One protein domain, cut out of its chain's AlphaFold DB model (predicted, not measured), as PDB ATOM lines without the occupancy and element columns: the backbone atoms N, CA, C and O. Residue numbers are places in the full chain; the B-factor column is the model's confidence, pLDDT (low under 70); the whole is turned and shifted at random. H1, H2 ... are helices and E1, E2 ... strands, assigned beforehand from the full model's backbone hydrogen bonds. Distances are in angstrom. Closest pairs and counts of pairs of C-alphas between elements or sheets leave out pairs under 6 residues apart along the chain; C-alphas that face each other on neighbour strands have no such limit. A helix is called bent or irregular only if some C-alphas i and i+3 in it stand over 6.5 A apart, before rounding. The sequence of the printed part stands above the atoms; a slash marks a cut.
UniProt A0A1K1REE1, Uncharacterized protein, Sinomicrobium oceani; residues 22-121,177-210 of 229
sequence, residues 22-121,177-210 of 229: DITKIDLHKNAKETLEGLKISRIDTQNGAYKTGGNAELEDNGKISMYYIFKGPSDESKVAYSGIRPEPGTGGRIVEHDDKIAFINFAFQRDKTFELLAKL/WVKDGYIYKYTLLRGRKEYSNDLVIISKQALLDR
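AT A GLANCE: This is residues 22 to 121 and 177 to 210 of the 229 residues of an uncharacterized protein of Sinomicrobium oceani (UniProt A0A1K1REE1). One twisted sheet of seven strands runs through the domain, with H1 over one part of one face and H3 over another part of it; between these helices the long link, residues 78 to 92, covers that face too. H4 stands at the sheet's level, and the hairpin E1 and E2 makes one end of the sheet, both its strands sharply bent. The 134 printed residues hold four named helices and seven named strands, in the order H1 E1 E2 H2 E3 E4 H3 E5 E6 E7 H4, of the mixed class. The sheet runs E1 E2 E3 E4 E7 E6 E5, antiparallel throughout. The whole is compact, with a radius of gyration of the C-alphas of 15.2 A and spans of 45 by 35 by 29 A.

HOW THE PARTS SIT: E3, residues 93 to 98, and E4, residues 101 to 107, form a hairpin, with N 96 and O 104 2.8 A apart. E7, residues 195 to 203, is antiparallel to E4, with N 105 and O 201 at 2.8 A. E5, residues 177 to 179, E6, residues 182 to 190, and E7 form a meander, each strand the antiparallel neighbour of the one before; N 187 and O 198 are 2.8 A apart. Beside E3, E2, residues 59 to 71, has N 69 and O 95 at 2.8 A. E1, residues 43 to 51, is an edge strand, with N 47 and O 66 of E2 at 2.8 A. E1 bends by 72 degrees at residue 48 and E2 by 129 degrees at residue 62. H3, residues 111 to 121, lies over E7 and E6 at a height of 8.7 A over the sheet; the closest C-alphas of H3 and E7 are those of Arg 111 and Ser 196, 4.7 A. H1, residues 32 to 39, is on the same face, 9.9 A over the sheet, two layers with helices on one face. H2, residues 74 to 77, only grazes the sheet, with residues 76 to 77. H4, residues 204 to 208, has every O i to N i+4 pair within hydrogen-bond range; H1 has 2 of 4, H3 has 5 of 7, and H2 is too short for such a pair.

IN THESE COORDINATES: H1 begins at C-alpha 32 (-103.119, 0.887, -61.240). E7 measures 26.7 A, E6 25.5 A, E2 22.6 A, E1 21.5 A, E4 18.1 A, E3 16.7 A and H3 15.3 A. H4 ends at C-alpha 208 (-122.077, -0.484, -59.830).

THE WHOLE: The C-alphas of Gly 63 and Lys 193 are the farthest apart, at 46.4 A. Residues 122 to 176 are not printed; C-alphas 121 and 177 are 9.2 A apart across the cut. The link from H2 to E3 is long, with 15 residues. The mean pLDDT of the printed part is 91.8, and residues 53 to 57 are under 70.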
ATOM      1  N   ASP A  22     -97.990   4.594 -49.604       95.75
ATOM      2  CA  ASP A  22     -98.876   5.390 -48.761       95.75
ATOM      3  C   ASP A  22    -100.193   5.629 -49.503       95.75
ATOM      4  O   ASP A  22    -100.207   6.298 -50.538       95.75
ATOM      5  N   ILE A  23    -101.293   5.095 -48.969       96.56
ATOM      6  CA  ILE A  23    -102.633   5.185 -49.560       96.56
ATOM      7  C   ILE A  23    -103.050   6.641 -49.787       96.56
ATOM      8  O   ILE A  23    -103.726   6.934 -50.768       96.56
ATOM      9  N   THR A  24    -102.594   7.573 -48.945       95.38
ATOM     10  CA  THR A  24    -102.914   9.007 -49.085       95.38
ATOM     11  C   THR A  24    -102.303   9.663 -50.323       95.38
ATOM     12  O   THR A  24    -102.713  10.756 -50.704       95.38
ATOM     13  N   LYS A  25    -101.322   9.013 -50.957       94.06
ATOM     14  CA  LYS A  25    -100.599   9.528 -52.130       94.06
ATOM     15  C   LYS A  25    -101.016   8.850 -53.430       94.06
ATOM     16  O   LYS A  25    -100.458   9.169 -54.478       94.06
ATOM     17  N   ILE A  26    -101.945   7.898 -53.362       93.06
ATOM     18  CA  ILE A  26    -102.451   7.211 -54.542       93.06
ATOM     19  C   ILE A  26    -103.338   8.182 -55.317       93.06
ATOM     20  O   ILE A  26    -104.345   8.659 -54.801       93.06
ATOM     21  N   ASP A  27    -102.985   8.425 -56.574       93.31
ATOM     22  CA  ASP A  27    -103.923   8.989 -57.537       93.31
ATOM     23  C   ASP A  27    -104.797   7.850 -58.067       93.31
ATOM     24  O   ASP A  27    -104.375   7.060 -58.915       93.31
ATOM     25  N   LEU A  28    -106.007   7.735 -57.521       93.50
ATOM     26  CA  LEU A  28    -106.925   6.634 -57.817       93.50
ATOM     27  C   LEU A  28    -107.420   6.643 -59.276       93.50
ATOM     28  O   LEU A  28    -107.935   5.634 -59.752       93.50
ATOM     29  N   HIS A  29    -107.241   7.748 -60.007       91.94
ATOM     30  CA  HIS A  29    -107.635   7.860 -61.412       91.94
ATOM     31  C   HIS A  29    -106.551   7.422 -62.398       91.94
ATOM     32  O   HIS A  29    -106.854   7.260 -63.587       91.94
ATOM     33  N   LYS A  30    -105.312   7.240 -61.929       93.00
ATOM     34  CA  LYS A  30    -104.202   6.754 -62.750       93.00
ATOM     35  C   LYS A  30    -104.245   5.249 -62.937       93.00
ATOM     36  O   LYS A  30    -104.962   4.525 -62.249       93.00
ATOM     37  N   ASN A  31    -103.439   4.805 -63.896       94.56
ATOM     38  CA  ASN A  31    -103.268   3.395 -64.158       94.56
ATOM     39  C   ASN A  31    -102.748   2.683 -62.890       94.56
ATOM     40  O   ASN A  31    -101.748   3.094 -62.295       94.56
ATOM     41  N   ALA A  32    -103.431   1.622 -62.462       94.12
ATOM     42  CA  ALA A  32    -103.119   0.887 -61.240       94.12
ATOM     43  C   ALA A  32    -101.710   0.283 -61.271       94.12
ATOM     44  O   ALA A  32    -101.019   0.268 -60.249       94.12
ATOM     45  N   LYS A  33    -101.241  -0.133 -62.451       89.81
ATOM     46  CA  LYS A  33     -99.909  -0.704 -62.662       89.81
ATOM     47  C   LYS A  33     -98.797   0.260 -62.251       89.81
ATOM     48  O   LYS A  33     -97.849  -0.170 -61.597       89.81
ATOM     49  N   GLU A  34     -98.953   1.559 -62.529       88.94
ATOM     50  CA  GLU A  34     -97.998   2.603 -62.112       88.94
ATOM     51  C   GLU A  34     -97.828   2.656 -60.586       88.94
ATOM     52  O   GLU A  34     -96.764   3.023 -60.085       88.94
ATOM     53  N   THR A  35     -98.869   2.270 -59.846       89.81
ATOM     54  CA  THR A  35     -98.882   2.279 -58.380       89.81
ATOM     55  C   THR A  35     -98.453   0.934 -57.785       89.81
ATOM     56  O   THR A  35     -97.747   0.902 -56.776       89.81
ATOM     57  N   LEU A  36     -98.877  -0.184 -58.382       91.00
ATOM     58  CA  LEU A  36     -98.838  -1.505 -57.742       91.00
ATOM     59  C   LEU A  36     -97.687  -2.406 -58.211       91.00
ATOM     60  O   LEU A  36     -97.214  -3.232 -57.428       91.00
ATOM     61  N   GLU A  37     -97.194  -2.254 -59.444       83.19
ATOM     62  CA  GLU A  37     -96.216  -3.187 -60.033       83.19
ATOM     63  C   GLU A  37     -94.874  -3.192 -59.270       83.19
ATOM     64  O   GLU A  37     -94.257  -4.242 -59.075       83.19
ATOM     65  N   GLY A  38     -94.461  -2.036 -58.735       82.94
ATOM     66  CA  GLY A  38     -93.224  -1.889 -57.957       82.94
ATOM     67  C   GLY A  38     -93.235  -2.573 -56.583       82.94
ATOM     68  O   GLY A  38     -92.172  -2.883 -56.042       82.94
ATOM     69  N   LEU A  39     -94.416  -2.871 -56.026       87.00
ATOM     70  CA  LEU A  39     -94.544  -3.408 -54.665       87.00
ATOM     71  C   LEU A  39     -94.178  -4.892 -54.560       87.00
ATOM     72  O   LEU A  39     -93.896  -5.375 -53.461       87.00
ATOM     73  N   LYS A  40     -94.160  -5.624 -55.684       88.00
ATOM     74  CA  LYS A  40     -93.850  -7.067 -55.724       88.00
ATOM     75  C   LYS A  40     -94.664  -7.842 -54.675       88.00
ATOM     76  O   LYS A  40     -94.102  -8.450 -53.760       88.00
ATOM     77  N   ILE A  41     -95.990  -7.723 -54.741       90.75
ATOM     78  CA  ILE A  41     -96.916  -8.404 -53.822       90.75
ATOM     79  C   ILE A  41     -96.857  -9.910 -54.068       90.75
ATOM     80  O   ILE A  41     -96.832 -10.340 -55.219       90.75
ATOM     81  N   SER A  42     -96.798 -10.709 -52.999       89.88
ATOM     82  CA  SER A  42     -96.570 -12.155 -53.129       89.88
ATOM     83  C   SER A  42     -97.762 -12.912 -53.713       89.88
ATOM     84  O   SER A  42     -97.580 -13.965 -54.324       89.88
ATOM     85  N   ARG A  43     -98.974 -12.374 -53.541       95.00
ATOM     86  CA  ARG A  43    -100.217 -12.985 -54.000       95.00
ATOM     87  C   ARG A  43    -101.042 -12.005 -54.823       95.00
ATOM     88  O   ARG A  43    -101.496 -10.979 -54.313       95.00
ATOM     89  N   ILE A  44    -101.255 -12.370 -56.082       95.56
ATOM     90  CA  ILE A  44    -102.124 -11.669 -57.021       95.56
ATOM     91  C   ILE A  44    -103.087 -12.707 -57.593       95.56
ATOM     92  O   ILE A  44    -102.647 -13.662 -58.231       95.56
ATOM     93  N   ASP A  45    -104.380 -12.523 -57.345       94.25
ATOM     94  CA  ASP A  45    -105.435 -13.406 -57.842       94.25
ATOM     95  C   ASP A  45    -106.206 -12.689 -58.967       94.25
ATOM     96  O   ASP A  45    -106.393 -11.473 -58.925       94.25
ATOM     97  N   THR A  46    -106.671 -13.421 -59.979       94.00
ATOM     98  CA  THR A  46    -107.522 -12.877 -61.053       94.00
ATOM     99  C   THR A  46    -108.968 -13.298 -60.832       94.00
ATOM    100  O   THR A  46    -109.245 -14.481 -60.630       94.00
ATOM    101  N   GLN A  47    -109.894 -12.344 -60.899       90.62
ATOM    102  CA  GLN A  47    -111.332 -12.592 -60.928       90.62
ATOM    103  C   GLN A  47    -111.853 -12.345 -62.341       90.62
ATOM    104  O   GLN A  47    -111.652 -11.264 -62.889       90.62
ATOM    105  N   ASN A  48    -112.553 -13.334 -62.893       90.56
ATOM    106  CA  ASN A  48    -113.305 -13.184 -64.133       90.56
ATOM    107  C   ASN A  48    -114.787 -13.025 -63.792       90.56
ATOM    108  O   ASN A  48    -115.337 -13.811 -63.015       90.56
ATOM    109  N   GLY A  49    -115.420 -12.020 -64.381       87.31
ATOM    110  CA  GLY A  49    -116.818 -11.694 -64.163       87.31
ATOM    111  C   GLY A  49    -117.087 -10.796 -62.956       87.31
ATOM    112  O   GLY A  49    -116.196 -10.381 -62.206       87.31
ATOM    113  N   ALA A  50    -118.372 -10.508 -62.780       85.56
ATOM    114  CA  ALA A  50    -118.915  -9.709 -61.689       85.56
ATOM    115  C   ALA A  50    -119.890 -10.534 -60.849       85.56
ATOM    116  O   ALA A  50    -120.429 -11.539 -61.307       85.56
ATOM    117  N   TYR A  51    -120.159 -10.106 -59.621       82.25
ATOM    118  CA  TYR A  51    -121.090 -10.832 -58.763       82.25
ATOM    119  C   TYR A  51    -122.547 -10.639 -59.193       82.25
ATOM    120  O   TYR A  51    -122.996  -9.521 -59.478       82.25
ATOM    121  N   LYS A  52    -123.313 -11.733 -59.183       78.25
ATOM    122  CA  LYS A  52    -124.758 -11.704 -59.437       78.25
ATOM    123  C   LYS A  52    -125.507 -11.011 -58.299       78.25
ATOM    124  O   LYS A  52    -125.190 -11.155 -57.119       78.25
ATOM    125  N   THR A  53    -126.587 -10.311 -58.638       66.50
ATOM    126  CA  THR A  53    -127.579  -9.865 -57.650       66.50
ATOM    127  C   THR A  53    -128.389 -11.047 -57.143       66.50
ATOM    128  O   THR A  53    -129.042 -11.710 -57.940       66.50
ATOM    129  N   GLY A  54    -128.419 -11.278 -55.827       54.50
ATOM    130  CA  GLY A  54    -129.332 -12.282 -55.261       54.50
ATOM    131  C   GLY A  54    -128.855 -13.074 -54.050       54.50
ATOM    132  O   GLY A  54    -129.406 -14.134 -53.793       54.50
ATOM    133  N   GLY A  55    -127.876 -12.589 -53.285       50.03
ATOM    134  CA  GLY A  55    -127.500 -13.193 -51.997       50.03
ATOM    135  C   GLY A  55    -126.525 -14.369 -52.088       50.03
ATOM    136  O   GLY A  55    -125.934 -14.718 -51.069       50.03
ATOM    137  N   ASN A  56    -126.272 -14.905 -53.284       54.59
ATOM    138  CA  ASN A  56    -125.205 -15.876 -53.508       54.59
ATOM    139  C   ASN A  56    -123.955 -15.177 -54.050       54.59
ATOM    140  O   ASN A  56    -124.042 -14.348 -54.954       54.59
ATOM    141  N   ALA A  57    -122.789 -15.542 -53.516       69.38
ATOM    142  CA  ALA A  57    -121.473 -15.091 -53.975       69.38
ATOM    143  C   ALA A  57    -121.061 -15.777 -55.298       69.38
ATOM    144  O   ALA A  57    -119.958 -16.301 -55.423       69.38
ATOM    145  N   GLU A  58    -121.975 -15.830 -56.266       80.75
ATOM    146  CA  GLU A  58    -121.727 -16.383 -57.596       80.75
ATOM    147  C   GLU A  58    -121.234 -15.289 -58.540       80.75
ATOM    148  O   GLU A  58    -121.836 -14.216 -58.633       80.75
ATOM    149  N   LEU A  59    -120.165 -15.597 -59.272       84.25
ATOM    150  CA  LEU A  59    -119.662 -14.767 -60.358       84.25
ATOM    151  C   LEU A  59    -120.400 -15.102 -61.660       84.25
ATOM    152  O   LEU A  59    -120.652 -16.267 -61.973       84.25
ATOM    153  N   GLU A  60    -120.737 -14.071 -62.420       86.75
ATOM    154  CA  GLU A  60    -121.221 -14.145 -63.791       86.75
ATOM    155  C   GLU A  60    -120.147 -13.589 -64.716       86.75
ATOM    156  O   GLU A  60    -119.762 -12.422 -64.604       86.75
ATOM    157  N   ASP A  61    -119.656 -14.434 -65.622       87.75
ATOM    158  CA  ASP A  61    -118.728 -13.994 -66.654       87.75
ATOM    159  C   ASP A  61    -119.458 -13.079 -67.642       87.75
ATOM    160  O   ASP A  61    -120.339 -13.495 -68.394       87.75
ATOM    161  N   ASN A  62    -119.090 -11.807 -67.598       84.56
ATOM    162  CA  ASN A  62    -119.578 -10.746 -68.464       84.56
ATOM    163  C   ASN A  62    -118.414 -10.034 -69.173       84.56
ATOM    164  O   ASN A  62    -118.547  -8.876 -69.568       84.56
ATOM    165  N   GLY A  63    -117.260 -10.703 -69.290       86.44
ATOM    166  CA  GLY A  63    -116.045 -10.156 -69.895       86.44
ATOM    167  C   GLY A  63    -115.262  -9.177 -69.013       86.44
ATOM    168  O   GLY A  63    -114.213  -8.702 -69.442       86.44
ATOM    169  N   LYS A  64    -115.728  -8.874 -67.792       88.50
ATOM    170  CA  LYS A  64    -114.972  -8.054 -66.834       88.50
ATOM    171  C   LYS A  64    -113.870  -8.876 -66.175       88.50
ATOM    172  O   LYS A  64    -114.090 -10.025 -65.798       88.50
ATOM    173  N   ILE A  65    -112.703  -8.269 -66.000       91.25
ATOM    174  CA  ILE A  65    -111.552  -8.889 -65.345       91.25
ATOM    175  C   ILE A  65    -111.053  -7.943 -64.265       91.25
ATOM    176  O   ILE A  65    -110.956  -6.736 -64.477       91.25
ATOM    177  N   SER A  66    -110.719  -8.497 -63.107       93.12
ATOM    178  CA  SER A  66    -110.185  -7.724 -61.992       93.12
ATOM    179  C   SER A  66    -109.017  -8.446 -61.350       93.12
ATOM    180  O   SER A  66    -109.017  -9.675 -61.237       93.12
ATOM    181  N   MET A  67    -108.019  -7.688 -60.904       95.06
ATOM    182  CA  MET A  67    -106.840  -8.243 -60.244       95.06
ATOM    183  C   MET A  67    -106.831  -7.878 -58.768       95.06
ATOM    184  O   MET A  67    -106.912  -6.712 -58.393       95.06
ATOM    185  N   TYR A  68    -106.716  -8.894 -57.925       94.81
ATOM    186  CA  TYR A  68    -106.722  -8.789 -56.476       94.81
ATOM    187  C   TYR A  68    -105.296  -8.904 -55.952       94.81
ATOM    188  O   TYR A  68    -104.737  -9.996 -55.881       94.81
ATOM    189  N   TYR A  69    -104.729  -7.783 -55.524       95.88
ATOM    190  CA  TYR A  69    -103.446  -7.727 -54.836       95.88
ATOM    191  C   TYR A  69    -103.687  -7.977 -53.352       95.88
ATOM    192  O   TYR A  69    -104.267  -7.132 -52.663       95.88
ATOM    193  N   ILE A  70    -103.284  -9.147 -52.860       96.00
ATOM    194  CA  ILE A  70    -103.578  -9.592 -51.496       96.00
ATOM    195  C   ILE A  70    -102.345  -9.387 -50.626       96.00
ATOM    196  O   ILE A  70    -101.301 -10.003 -50.830       96.00
ATOM    197  N   PHE A  71    -102.499  -8.549 -49.610       95.94
ATOM    198  CA  PHE A  71    -101.446  -8.204 -48.671       95.94
ATOM    199  C   PHE A  71    -101.626  -9.075 -47.440       95.94
ATOM    200  O   PHE A  71    -102.497  -8.799 -46.620       95.94
ATOM    201  N   LYS A  72    -100.865 -10.166 -47.327       94.31
ATOM    202  CA  LYS A  72    -100.984 -11.086 -46.191       94.31
ATOM    203  C   LYS A  72     -99.627 -11.406 -45.587       94.31
ATOM    204  O   LYS A  72     -98.723 -11.884 -46.268       94.31
ATOM    205  N   GLY A  73     -99.538 -11.232 -44.273       93.31
ATOM    206  CA  GLY A  73     -98.340 -11.514 -43.501       93.31
ATOM    207  C   GLY A  73     -97.321 -10.369 -43.533       93.31
ATOM    208  O   GLY A  73     -97.431  -9.450 -44.349       93.31
ATOM    209  N   PRO A  74     -96.293 -10.432 -42.665       91.81
ATOM    210  CA  PRO A  74     -95.471  -9.266 -42.338       91.81
ATOM    211  C   PRO A  74     -94.760  -8.624 -43.534       91.81
ATOM    212  O   PRO A  74     -94.610  -7.406 -43.581       91.81
ATOM    213  N   SER A  75     -94.328  -9.434 -44.510       92.50
ATOM    214  CA  SER A  75     -93.628  -8.946 -45.704       92.50
ATOM    215  C   SER A  75     -94.522  -8.051 -46.561       92.50
ATOM    216  O   SER A  75     -94.126  -6.936 -46.895       92.50
ATOM    217  N   ASP A  76     -95.740  -8.499 -46.878       94.56
ATOM    218  CA  ASP A  76     -96.646  -7.732 -47.730       94.56
ATOM    219  C   ASP A  76     -97.345  -6.610 -46.964       94.56
ATOM    220  O   ASP A  76     -97.417  -5.492 -47.463       94.56
ATOM    221  N   GLU A  77     -97.781  -6.853 -45.727       94.38
ATOM    222  CA  GLU A  77     -98.428  -5.832 -44.888       94.38
ATOM    223  C   GLU A  77     -97.514  -4.620 -44.644       94.38
ATOM    224  O   GLU A  77     -97.986  -3.486 -44.590       94.38
ATOM    225  N   SER A  78     -96.191  -4.824 -44.578       92.88
ATOM    226  CA  SER A  78     -95.221  -3.731 -44.423       92.88
ATOM    227  C   SER A  78     -95.123  -2.784 -45.625       92.88
ATOM    228  O   SER A  78     -94.546  -1.704 -45.497       92.88
ATOM    229  N   LYS A  79     -95.678  -3.168 -46.783       95.06
ATOM    230  CA  LYS A  79     -95.627  -2.395 -48.033       95.06
ATOM    231  C   LYS A  79     -96.752  -1.378 -48.148       95.06
ATOM    232  O   LYS A  79     -96.808  -0.681 -49.153       95.06
ATOM    233  N   VAL A  80     -97.645  -1.293 -47.165       95.94
ATOM    234  CA  VAL A  80     -98.787  -0.374 -47.184       95.94
ATOM    235  C   VAL A  80     -98.805   0.452 -45.908       95.94
ATOM    236  O   VAL A  80     -98.469  -0.025 -44.825       95.94
ATOM    237  N   ALA A  81     -99.212   1.706 -46.040       97.31
ATOM    238  CA  ALA A  81     -99.534   2.577 -44.928       97.31
ATOM    239  C   ALA A  81    -100.639   3.565 -45.320       97.31
ATOM    240  O   ALA A  81    -100.873   3.817 -46.499       97.31
ATOM    241  N   TYR A  82    -101.280   4.169 -44.324       97.50
ATOM    242  CA  TYR A  82    -102.109   5.359 -44.488       97.50
ATOM    243  C   TYR A  82    -101.483   6.490 -43.674       97.50
ATOM    244  O   TYR A  82    -101.521   6.472 -42.441       97.50
ATOM    245  N   SER A  83    -100.836   7.444 -44.349       95.88
ATOM    246  CA  SER A  83    -100.088   8.537 -43.714       95.88
ATOM    247  C   SER A  83     -99.138   8.023 -42.614       95.88
ATOM    248  O   SER A  83     -99.095   8.545 -41.495       95.88
ATOM    249  N   GLY A  84     -98.404   6.950 -42.922       95.44
ATOM    250  CA  GLY A  84     -97.454   6.296 -42.015       95.44
ATOM    251  C   GLY A  84     -98.047   5.307 -41.001       95.44
ATOM    252  O   GLY A  84     -97.273   4.586 -40.372       95.44
ATOM    253  N   ILE A  85     -99.375   5.214 -40.854       97.88
ATOM    254  CA  ILE A  85    -100.024   4.184 -40.023       97.88
ATOM    255  C   ILE A  85    -100.038   2.868 -40.799       97.88
ATOM    256  O   ILE A  85    -100.508   2.832 -41.935       97.88
ATOM    257  N   ARG A  86     -99.530   1.787 -40.202       97.00
ATOM    258  CA  ARG A  86     -99.440   0.480 -40.869       97.00
ATOM    259  C   ARG A  86    -100.706  -0.362 -40.667       97.00
ATOM    260  O   ARG A  86    -101.429  -0.137 -39.691       97.00
ATOM    261  N   PRO A  87    -100.971  -1.337 -41.554       97.38
ATOM    262  CA  PRO A  87    -101.954  -2.383 -41.308       97.38
ATOM    263  C   PRO A  87    -101.720  -3.090 -39.966       97.38
ATOM    264  O   PRO A  87    -100.579  -3.222 -39.514       97.38
ATOM    265  N   GLU A  88    -102.798  -3.549 -39.335       96.69
ATOM    266  CA  GLU A  88    -102.721  -4.386 -38.138       96.69
ATOM    267  C   GLU A  88    -102.087  -5.739 -38.515       96.69
ATOM    268  O   GLU A  88    -102.608  -6.423 -39.409       96.69
ATOM    269  N   PRO A  89    -100.990  -6.157 -37.859       95.44
ATOM    270  CA  PRO A  89    -100.295  -7.387 -38.217       95.44
ATOM    271  C   PRO A  89    -101.213  -8.613 -38.248       95.44
ATOM    272  O   PRO A  89    -101.950  -8.892 -37.302       95.44
ATOM    273  N   GLY A  90    -101.149  -9.377 -39.337       94.06
ATOM    274  CA  GLY A  90    -101.897 -10.625 -39.504       94.06
ATOM    275  C   GLY A  90    -103.375 -10.468 -39.871       94.06
ATOM    276  O   GLY A  90    -104.039 -11.484 -40.085       94.06
ATOM    277  N   THR A  91    -103.897  -9.243 -39.981       93.50
ATOM    278  CA  THR A  91    -105.250  -9.001 -40.523       93.50
ATOM    279  C   THR A  91    -105.277  -9.044 -42.049       93.50
ATOM    280  O   THR A  91    -106.279  -9.444 -42.644       93.50
ATOM    281  N   GLY A  92    -104.148  -8.710 -42.673       93.06
ATOM    282  CA  GLY A  92    -104.008  -8.556 -44.107       93.06
ATOM    283  C   GLY A  92    -104.827  -7.404 -44.692       93.06
ATOM    284  O   GLY A  92    -105.278  -6.490 -44.004       93.06
ATOM    285  N   GLY A  93    -105.000  -7.446 -46.006       95.69
ATOM    286  CA  GLY A  93    -105.813  -6.497 -46.752       95.69
ATOM    287  C   GLY A  93    -105.734  -6.760 -48.245       95.69
ATOM    288  O   GLY A  93    -105.098  -7.720 -48.697       95.69
ATOM    289  N   ARG A  94    -106.403  -5.918 -49.030       95.69
ATOM    290  CA  ARG A  94    -106.395  -6.049 -50.488       95.69
ATOM    291  C   ARG A  94    -106.536  -4.718 -51.204       95.69
ATOM    292  O   ARG A  94    -107.249  -3.829 -50.744       95.69
ATOM    293  N   ILE A  95    -105.903  -4.640 -52.368       96.56
ATOM    294  CA  ILE A  95    -106.159  -3.620 -53.385       96.56
ATOM    295  C   ILE A  95    -106.674  -4.351 -54.624       96.56
ATOM    296  O   ILE A  95    -106.118  -5.384 -54.994       96.56
ATOM    297  N   VAL A  96    -107.746  -3.854 -55.234       95.19
ATOM    298  CA  VAL A  96    -108.318  -4.433 -56.453       95.19
ATOM    299  C   VAL A  96    -108.182  -3.444 -57.591       95.19
ATOM    300  O   VAL A  96    -108.584  -2.283 -57.472       95.19
ATOM    301  N   GLU A  97    -107.628  -3.933 -58.686       95.38
ATOM    302  CA  GLU A  97    -107.608  -3.270 -59.977       95.38
ATOM    303  C   GLU A  97    -108.799  -3.730 -60.819       95.38
ATOM    304  O   GLU A  97    -109.097  -4.925 -60.879       95.38
ATOM    305  N   HIS A  98    -109.466  -2.778 -61.463       93.31
ATOM    306  CA  HIS A  98    -110.538  -3.003 -62.429       93.31
ATOM    307  C   HIS A  98    -110.531  -1.869 -63.453       93.31
ATOM    308  O   HIS A  98    -110.381  -0.707 -63.070       93.31
ATOM    309  N   ASP A  99    -110.667  -2.205 -64.736       92.38
ATOM    310  CA  ASP A  99    -110.535  -1.270 -65.864       92.38
ATOM    311  C   ASP A  99    -109.267  -0.397 -65.766       92.38
ATOM    312  O   ASP A  99    -109.320   0.836 -65.815       92.38
ATOM    313  N   ASP A 100    -108.121  -1.060 -65.559       94.25
ATOM    314  CA  ASP A 100    -106.783  -0.474 -65.402       94.25
ATOM    315  C   ASP A 100    -106.636   0.526 -64.239       94.25
ATOM    316  O   ASP A 100    -105.620   1.215 -64.143       94.25
ATOM    317  N   LYS A 101    -107.615   0.645 -63.334       95.62
ATOM    318  CA  LYS A 101    -107.607   1.605 -62.218       95.62
ATOM    319  C   LYS A 101    -107.757   0.908 -60.880       95.62
ATOM    320  O   LYS A 101    -108.337  -0.171 -60.780       95.62
ATOM    321  N   ILE A 102    -107.279   1.556 -59.818       96.12
ATOM    322  CA  ILE A 102    -107.566   1.084 -58.462       96.12
ATOM    323  C   ILE A 102    -109.051   1.311 -58.196       96.12
ATOM    324  O   ILE A 102    -109.532   2.439 -58.094       96.12
ATOM    325  N   ALA A 103    -109.778   0.210 -58.092       94.94
ATOM    326  CA  ALA A 103    -111.215   0.176 -57.892       94.94
ATOM    327  C   ALA A 103    -111.590  -0.003 -56.425       94.94
ATOM    328  O   ALA A 103    -112.661   0.440 -56.009       94.94
ATOM    329  N   PHE A 104    -110.728  -0.648 -55.638       95.06
ATOM    330  CA  PHE A 104    -111.009  -0.939 -54.240       95.06
ATOM    331  C   PHE A 104    -109.740  -1.065 -53.404       95.06
ATOM    332  O   PHE A 104    -108.738  -1.611 -53.859       95.06
ATOM    333  N   ILE A 105    -109.812  -0.624 -52.154       96.69
ATOM    334  CA  ILE A 105    -108.786  -0.774 -51.125       96.69
ATOM    335  C   ILE A 105    -109.492  -1.183 -49.833       96.69
ATOM    336  O   ILE A 105    -110.481  -0.558 -49.450       96.69
ATOM    337  N   ASN A 106    -108.978  -2.198 -49.142       96.38
ATOM    338  CA  ASN A 106    -109.444  -2.557 -47.808       96.38
ATOM    339  C   ASN A 106    -108.311  -3.009 -46.896       96.38
ATOM    340  O   ASN A 106    -107.564  -3.925 -47.246       96.38
ATOM    341  N   PHE A 107    -108.233  -2.373 -45.729       97.69
ATOM    342  CA  PHE A 107    -107.273  -2.679 -44.678       97.69
ATOM    343  C   PHE A 107    -107.866  -2.364 -43.304       97.69
ATOM    344  O   PHE A 107    -108.500  -1.324 -43.114       97.69
ATOM    345  N   ALA A 108    -107.555  -3.221 -42.334       97.31
ATOM    346  CA  ALA A 108    -107.597  -2.865 -40.924       97.31
ATOM    347  C   ALA A 108    -106.219  -2.331 -40.518       97.31
ATOM    348  O   ALA A 108    -105.196  -2.971 -40.772       97.31
ATOM    349  N   PHE A 109    -106.170  -1.157 -39.897       97.81
ATOM    350  CA  PHE A 109    -104.925  -0.552 -39.425       97.81
ATOM    351  C   PHE A 109    -104.697  -0.821 -37.945       97.81
ATOM    352  O   PHE A 109    -105.626  -1.179 -37.217       97.81
ATOM    353  N   GLN A 110    -103.455  -0.597 -37.516       97.50
ATOM    354  CA  GLN A 110    -103.000  -0.725 -36.135       97.50
ATOM    355  C   GLN A 110    -104.041  -0.249 -35.109       97.50
ATOM    356  O   GLN A 110    -104.489   0.902 -35.150       97.50
ATOM    357  N   ARG A 111    -104.438  -1.134 -34.185       95.88
ATOM    358  CA  ARG A 111    -105.542  -0.869 -33.236       95.88
ATOM    359  C   ARG A 111    -105.258   0.287 -32.283       95.88
ATOM    360  O   ARG A 111    -106.143   1.094 -32.005       95.88
ATOM    361  N   ASP A 112    -104.013   0.431 -31.840       95.81
ATOM    362  CA  ASP A 112    -103.567   1.558 -31.010       95.81
ATOM    363  C   ASP A 112    -103.608   2.903 -31.762       95.81
ATOM    364  O   ASP A 112    -103.548   3.970 -31.147       95.81
ATOM    365  N   LYS A 113    -103.757   2.859 -33.091       97.44
ATOM    366  CA  LYS A 113    -103.874   4.008 -33.996       97.44
ATOM    367  C   LYS A 113    -105.286   4.239 -34.522       97.44
ATOM    368  O   LYS A 113    -105.472   5.152 -35.320       97.44
ATOM    369  N   THR A 114    -106.289   3.499 -34.048       97.38
ATOM    370  CA  THR A 114    -107.686   3.576 -34.511       97.38
ATOM    371  C   THR A 114    -108.228   5.010 -34.571       97.38
ATOM    372  O   THR A 114    -108.636   5.464 -35.641       97.38
ATOM    373  N   PHE A 115    -108.187   5.759 -33.465       97.00
ATOM    374  CA  PHE A 115    -108.697   7.138 -33.430       97.00
ATOM    375  C   PHE A 115    -107.751   8.143 -34.105       97.00
ATOM    376  O   PHE A 115    -108.202   9.144 -34.659       97.00
ATOM    377  N   GLU A 116    -106.445   7.856 -34.124       97.75
ATOM    378  CA  GLU A 116    -105.461   8.656 -34.863       97.75
ATOM    379  C   GLU A 116    -105.717   8.582 -36.379       97.75
ATOM    380  O   GLU A 116    -105.647   9.599 -37.067       97.75
ATOM    381  N   LEU A 117    -106.059   7.397 -36.897       98.31
ATOM    382  CA  LEU A 117    -106.453   7.191 -38.289       98.31
ATOM    383  C   LEU A 117    -107.740   7.954 -38.620       98.31
ATOM    384  O   LEU A 117    -107.780   8.648 -39.633       98.31
ATOM    385  N   LEU A 118    -108.760   7.884 -37.757       98.19
ATOM    386  CA  LEU A 118    -110.003   8.638 -37.949       98.19
ATOM    387  C   LEU A 118    -109.747  10.152 -38.017       98.19
ATOM    388  O   LEU A 118    -110.284  10.832 -38.891       98.19
ATOM    389  N   ALA A 119    -108.900  10.682 -37.131       97.31
ATOM    390  CA  ALA A 119    -108.528  12.093 -37.147       97.31
ATOM    391  C   ALA A 119    -107.794  12.485 -38.443       97.31
ATOM    392  O   ALA A 119    -108.070  13.547 -39.003       97.31
ATOM    393  N   LYS A 120    -106.900  11.623 -38.954       97.94
ATOM    394  CA  LYS A 120    -106.238  11.844 -40.250       97.94
ATOM    395  C   LYS A 120    -107.229  11.825 -41.414       97.94
ATOM    396  O   LYS A 120    -107.208  12.746 -42.217       97.94
ATOM    397  N   LEU A 121    -108.155  10.867 -41.450       98.19
ATOM    398  CA  LEU A 121    -109.213  10.819 -42.466       98.19
ATOM    399  C   LEU A 121    -110.067  12.094 -42.461       98.19
ATOM    400  O   LEU A 121    -110.267  12.690 -43.513       98.19
ATOM    401  N   TRP A 177    -117.224   9.285 -46.597       97.75
ATOM    402  CA  TRP A 177    -116.911  10.416 -47.469       97.75
ATOM    403  C   TRP A 177    -117.055   9.997 -48.926       97.75
ATOM    404  O   TRP A 177    -116.684   8.881 -49.297       97.75
ATOM    405  N   VAL A 178    -117.533  10.906 -49.765       95.44
ATOM    406  CA  VAL A 178    -117.557  10.765 -51.216       95.44
ATOM    407  C   VAL A 178    -116.688  11.845 -51.820       95.44
ATOM    408  O   VAL A 178    -116.988  13.032 -51.733       95.44
ATOM    409  N   LYS A 179    -115.605  11.429 -52.468       95.06
ATOM    410  CA  LYS A 179    -114.636  12.346 -53.060       95.06
ATOM    411  C   LYS A 179    -114.159  11.791 -54.389       95.06
ATOM    412  O   LYS A 179    -113.817  10.616 -54.474       95.06
ATOM    413  N   ASP A 180    -114.226  12.621 -55.425       93.69
ATOM    414  CA  ASP A 180    -113.712  12.321 -56.766       93.69
ATOM    415  C   ASP A 180    -114.190  10.966 -57.334       93.69
ATOM    416  O   ASP A 180    -113.452  10.209 -57.946       93.69
ATOM    417  N   GLY A 181    -115.464  10.618 -57.113       93.12
ATOM    418  CA  GLY A 181    -116.044   9.358 -57.602       93.12
ATOM    419  C   GLY A 181    -115.698   8.112 -56.772       93.12
ATOM    420  O   GLY A 181    -116.105   7.008 -57.144       93.12
ATOM    421  N   TYR A 182    -115.022   8.278 -55.634       95.12
ATOM    422  CA  TYR A 182    -114.729   7.230 -54.658       95.12
ATOM    423  C   TYR A 182    -115.514   7.424 -53.366       95.12
ATOM    424  O   TYR A 182    -115.790   8.545 -52.939       95.12
ATOM    425  N   ILE A 183    -115.860   6.306 -52.737       94.38
ATOM    426  CA  ILE A 183    -116.485   6.238 -51.423       94.38
ATOM    427  C   ILE A 183    -115.431   5.730 -50.443       94.38
ATOM    428  O   ILE A 183    -114.922   4.619 -50.592       94.38
ATOM    429  N   TYR A 184    -115.131   6.534 -49.432       97.06
ATOM    430  CA  TYR A 184    -114.276   6.178 -48.308       97.06
ATOM    431  C   TYR A 184    -115.189   5.848 -47.136       97.06
ATOM    432  O   TYR A 184    -115.973   6.693 -46.714       97.06
ATOM    433  N   LYS A 185    -115.099   4.635 -46.601       96.19
ATOM    434  CA  LYS A 185    -115.846   4.187 -45.429       96.19
ATOM    435  C   LYS A 185    -114.860   3.765 -44.353       96.19
ATOM    436  O   LYS A 185    -114.159   2.769 -44.512       96.19
ATOM    437  N   TYR A 186    -114.853   4.496 -43.250       98.25
ATOM    438  CA  TYR A 186    -114.191   4.080 -42.023       98.25
ATOM    439  C   TYR A 186    -115.225   3.484 -41.076       98.25
ATOM    440  O   TYR A 186    -116.264   4.098 -40.822       98.25
ATOM    441  N   THR A 187    -114.926   2.310 -40.536       97.50
ATOM    442  CA  THR A 187    -115.731   1.653 -39.506       97.50
ATOM    443  C   THR A 187    -114.919   1.551 -38.227       97.50
ATOM    444  O   THR A 187    -113.829   0.983 -38.234       97.50
ATOM    445  N   LEU A 188    -115.467   2.068 -37.133       97.69
ATOM    446  CA  LEU A 188    -114.964   1.832 -35.789       97.69
ATOM    447  C   LEU A 188    -115.447   0.450 -35.336       97.69
ATOM    448  O   LEU A 188    -116.641   0.219 -35.201       97.69
ATOM    449  N   LEU A 189    -114.540  -0.496 -35.128       95.00
ATOM    450  CA  LEU A 189    -114.897  -1.859 -34.744       95.00
ATOM    451  C   LEU A 189    -114.757  -2.025 -33.232       95.00
ATOM    452  O   LEU A 189    -113.682  -1.826 -32.659       95.00
ATOM    453  N   ARG A 190    -115.860  -2.402 -32.586       90.81
ATOM    454  CA  ARG A 190    -115.927  -2.591 -31.137       90.81
ATOM    455  C   ARG A 190    -115.205  -3.865 -30.700       90.81
ATOM    456  O   ARG A 190    -115.539  -4.965 -31.138       90.81
ATOM    457  N   GLY A 191    -114.295  -3.723 -29.744       84.38
ATOM    458  CA  GLY A 191    -113.762  -4.813 -28.935       84.38
ATOM    459  C   GLY A 191    -113.942  -4.506 -27.448       84.38
ATOM    460  O   GLY A 191    -113.955  -3.354 -27.030       84.38
ATOM    461  N   ARG A 192    -114.048  -5.546 -26.609       73.94
ATOM    462  CA  ARG A 192    -114.326  -5.374 -25.165       73.94
ATOM    463  C   ARG A 192    -113.307  -4.496 -24.423       73.94
ATOM    464  O   ARG A 192    -113.635  -3.911 -23.399       73.94
ATOM    465  N   LYS A 193    -112.053  -4.482 -24.881       85.31
ATOM    466  CA  LYS A 193    -110.934  -3.785 -24.221       85.31
ATOM    467  C   LYS A 193    -110.242  -2.757 -25.109       85.31
ATOM    468  O   LYS A 193    -109.401  -2.013 -24.622       85.31
ATOM    469  N   GLU A 194    -110.570  -2.739 -26.392       90.12
ATOM    470  CA  GLU A 194    -109.930  -1.895 -27.393       90.12
ATOM    471  C   GLU A 194    -110.866  -1.714 -28.581       90.12
ATOM    472  O   GLU A 194    -111.712  -2.569 -28.845       90.12
ATOM    473  N   TYR A 195    -110.677  -0.625 -29.314       94.81
ATOM    474  CA  TYR A 195    -111.312  -0.425 -30.606       94.81
ATOM    475  C   TYR A 195    -110.325  -0.730 -31.728       94.81
ATOM    476  O   TYR A 195    -109.160  -0.331 -31.678       94.81
ATOM    477  N   SER A 196    -110.806  -1.403 -32.764       96.56
ATOM    478  CA  SER A 196    -110.099  -1.544 -34.032       96.56
ATOM    479  C   SER A 196    -110.806  -0.740 -35.118       96.56
ATOM    480  O   SER A 196    -111.749   0.013 -34.858       96.56
ATOM    481  N   ASN A 197    -110.321  -0.852 -36.345       98.06
ATOM    482  CA  ASN A 197    -110.865  -0.129 -37.476       98.06
ATOM    483  C   ASN A 197    -110.867  -1.003 -38.724       98.06
ATOM    484  O   ASN A 197    -110.096  -1.955 -38.835       98.06
ATOM    485  N   ASP A 198    -111.723  -0.624 -39.659       97.06
ATOM    486  CA  ASP A 198    -111.723  -1.111 -41.030       97.06
ATOM    487  C   ASP A 198    -111.888   0.091 -41.961       97.06
ATOM    488  O   ASP A 198    -112.837   0.871 -41.818       97.06
ATOM    489  N   LEU A 199    -110.942   0.271 -42.883       97.94
ATOM    490  CA  LEU A 199    -111.018   1.281 -43.928       97.94
ATOM    491  C   LEU A 199    -111.312   0.589 -45.254       97.94
ATOM    492  O   LEU A 199    -110.567  -0.285 -45.698       97.94
ATOM    493  N   VAL A 200    -112.377   1.036 -45.907       95.81
ATOM    494  CA  VAL A 200    -112.741   0.660 -47.270       95.81
ATOM    495  C   VAL A 200    -112.702   1.908 -48.139       95.81
ATOM    496  O   VAL A 200    -113.284   2.928 -47.785       95.81
ATOM    497  N   ILE A 201    -112.050   1.823 -49.291       96.00
ATOM    498  CA  ILE A 201    -112.115   2.829 -50.353       96.00
ATOM    499  C   ILE A 201    -112.599   2.097 -51.594       96.00
ATOM    500  O   ILE A 201    -112.011   1.084 -51.958       96.00
ATOM    501  N   ILE A 202    -113.672   2.558 -52.228       93.69
ATOM    502  CA  ILE A 202    -114.258   1.887 -53.393       93.69
ATOM    503  C   ILE A 202    -114.702   2.912 -54.432       93.69
ATOM    504  O   ILE A 202    -115.314   3.921 -54.084       93.69
ATOM    505  N   SER A 203    -114.397   2.677 -55.708       93.62
ATOM    506  CA  SER A 203    -114.928   3.518 -56.779       93.62
ATOM    507  C   SER A 203    -116.424   3.256 -56.940       93.62
ATOM    508  O   SER A 203    -116.885   2.113 -56.857       93.62
ATOM    509  N   LYS A 204    -117.207   4.306 -57.210       90.69
ATOM    510  CA  LYS A 204    -118.638   4.142 -57.516       90.69
ATOM    511  C   LYS A 204    -118.853   3.177 -58.682       90.69
ATOM    512  O   LYS A 204    -119.765   2.360 -58.638       90.69
ATOM    513  N   GLN A 205    -117.969   3.229 -59.679       89.62
ATOM    514  CA  GLN A 205    -118.020   2.345 -60.839       89.62
ATOM    515  C   GLN A 205    -117.826   0.875 -60.452       89.62
ATOM    516  O   GLN A 205    -118.632   0.047 -60.843       89.62
ATOM    517  N   ALA A 206    -116.836   0.539 -59.620       88.69
ATOM    518  CA  ALA A 206    -116.607  -0.843 -59.191       88.69
ATOM    519  C   ALA A 206    -117.759  -1.405 -58.347       88.69
ATOM    520  O   ALA A 206    -118.039  -2.606 -58.394       88.69
ATOM    521  N   LEU A 207    -118.430  -0.532 -57.592       86.44
ATOM    522  CA  LEU A 207    -119.631  -0.871 -56.845       86.44
ATOM    523  C   LEU A 207    -120.821  -1.148 -57.786       86.44
ATOM    524  O   LEU A 207    -121.473  -2.181 -57.636       86.44
ATOM    525  N   LEU A 208    -121.059  -0.286 -58.782       85.31
ATOM    526  CA  LEU A 208    -122.077  -0.484 -59.830       85.31
ATOM    527  C   LEU A 208    -121.803  -1.733 -60.675       85.31
ATOM    528  O   LEU A 208    -122.709  -2.503 -60.985       85.31
ATOM    529  N   ASP A 209    -120.533  -1.956 -60.999       85.62
ATOM    530  CA  ASP A 209    -120.068  -3.088 -61.783       85.62
ATOM    531  C   ASP A 209    -120.024  -4.389 -60.995       85.62
ATOM    532  O   ASP A 209    -119.826  -5.434 -61.615       85.62
ATOM    533  N   ARG A 210    -120.230  -4.334 -59.671       82.69
ATOM    534  CA  ARG A 210    -120.255  -5.481 -58.750       82.69
ATOM    535  C   ARG A 210    -118.963  -6.288 -58.799       82.69
ATOM    536  O   ARG A 210    -118.976  -7.515 -58.723       82.69
TER     537      ARG A 210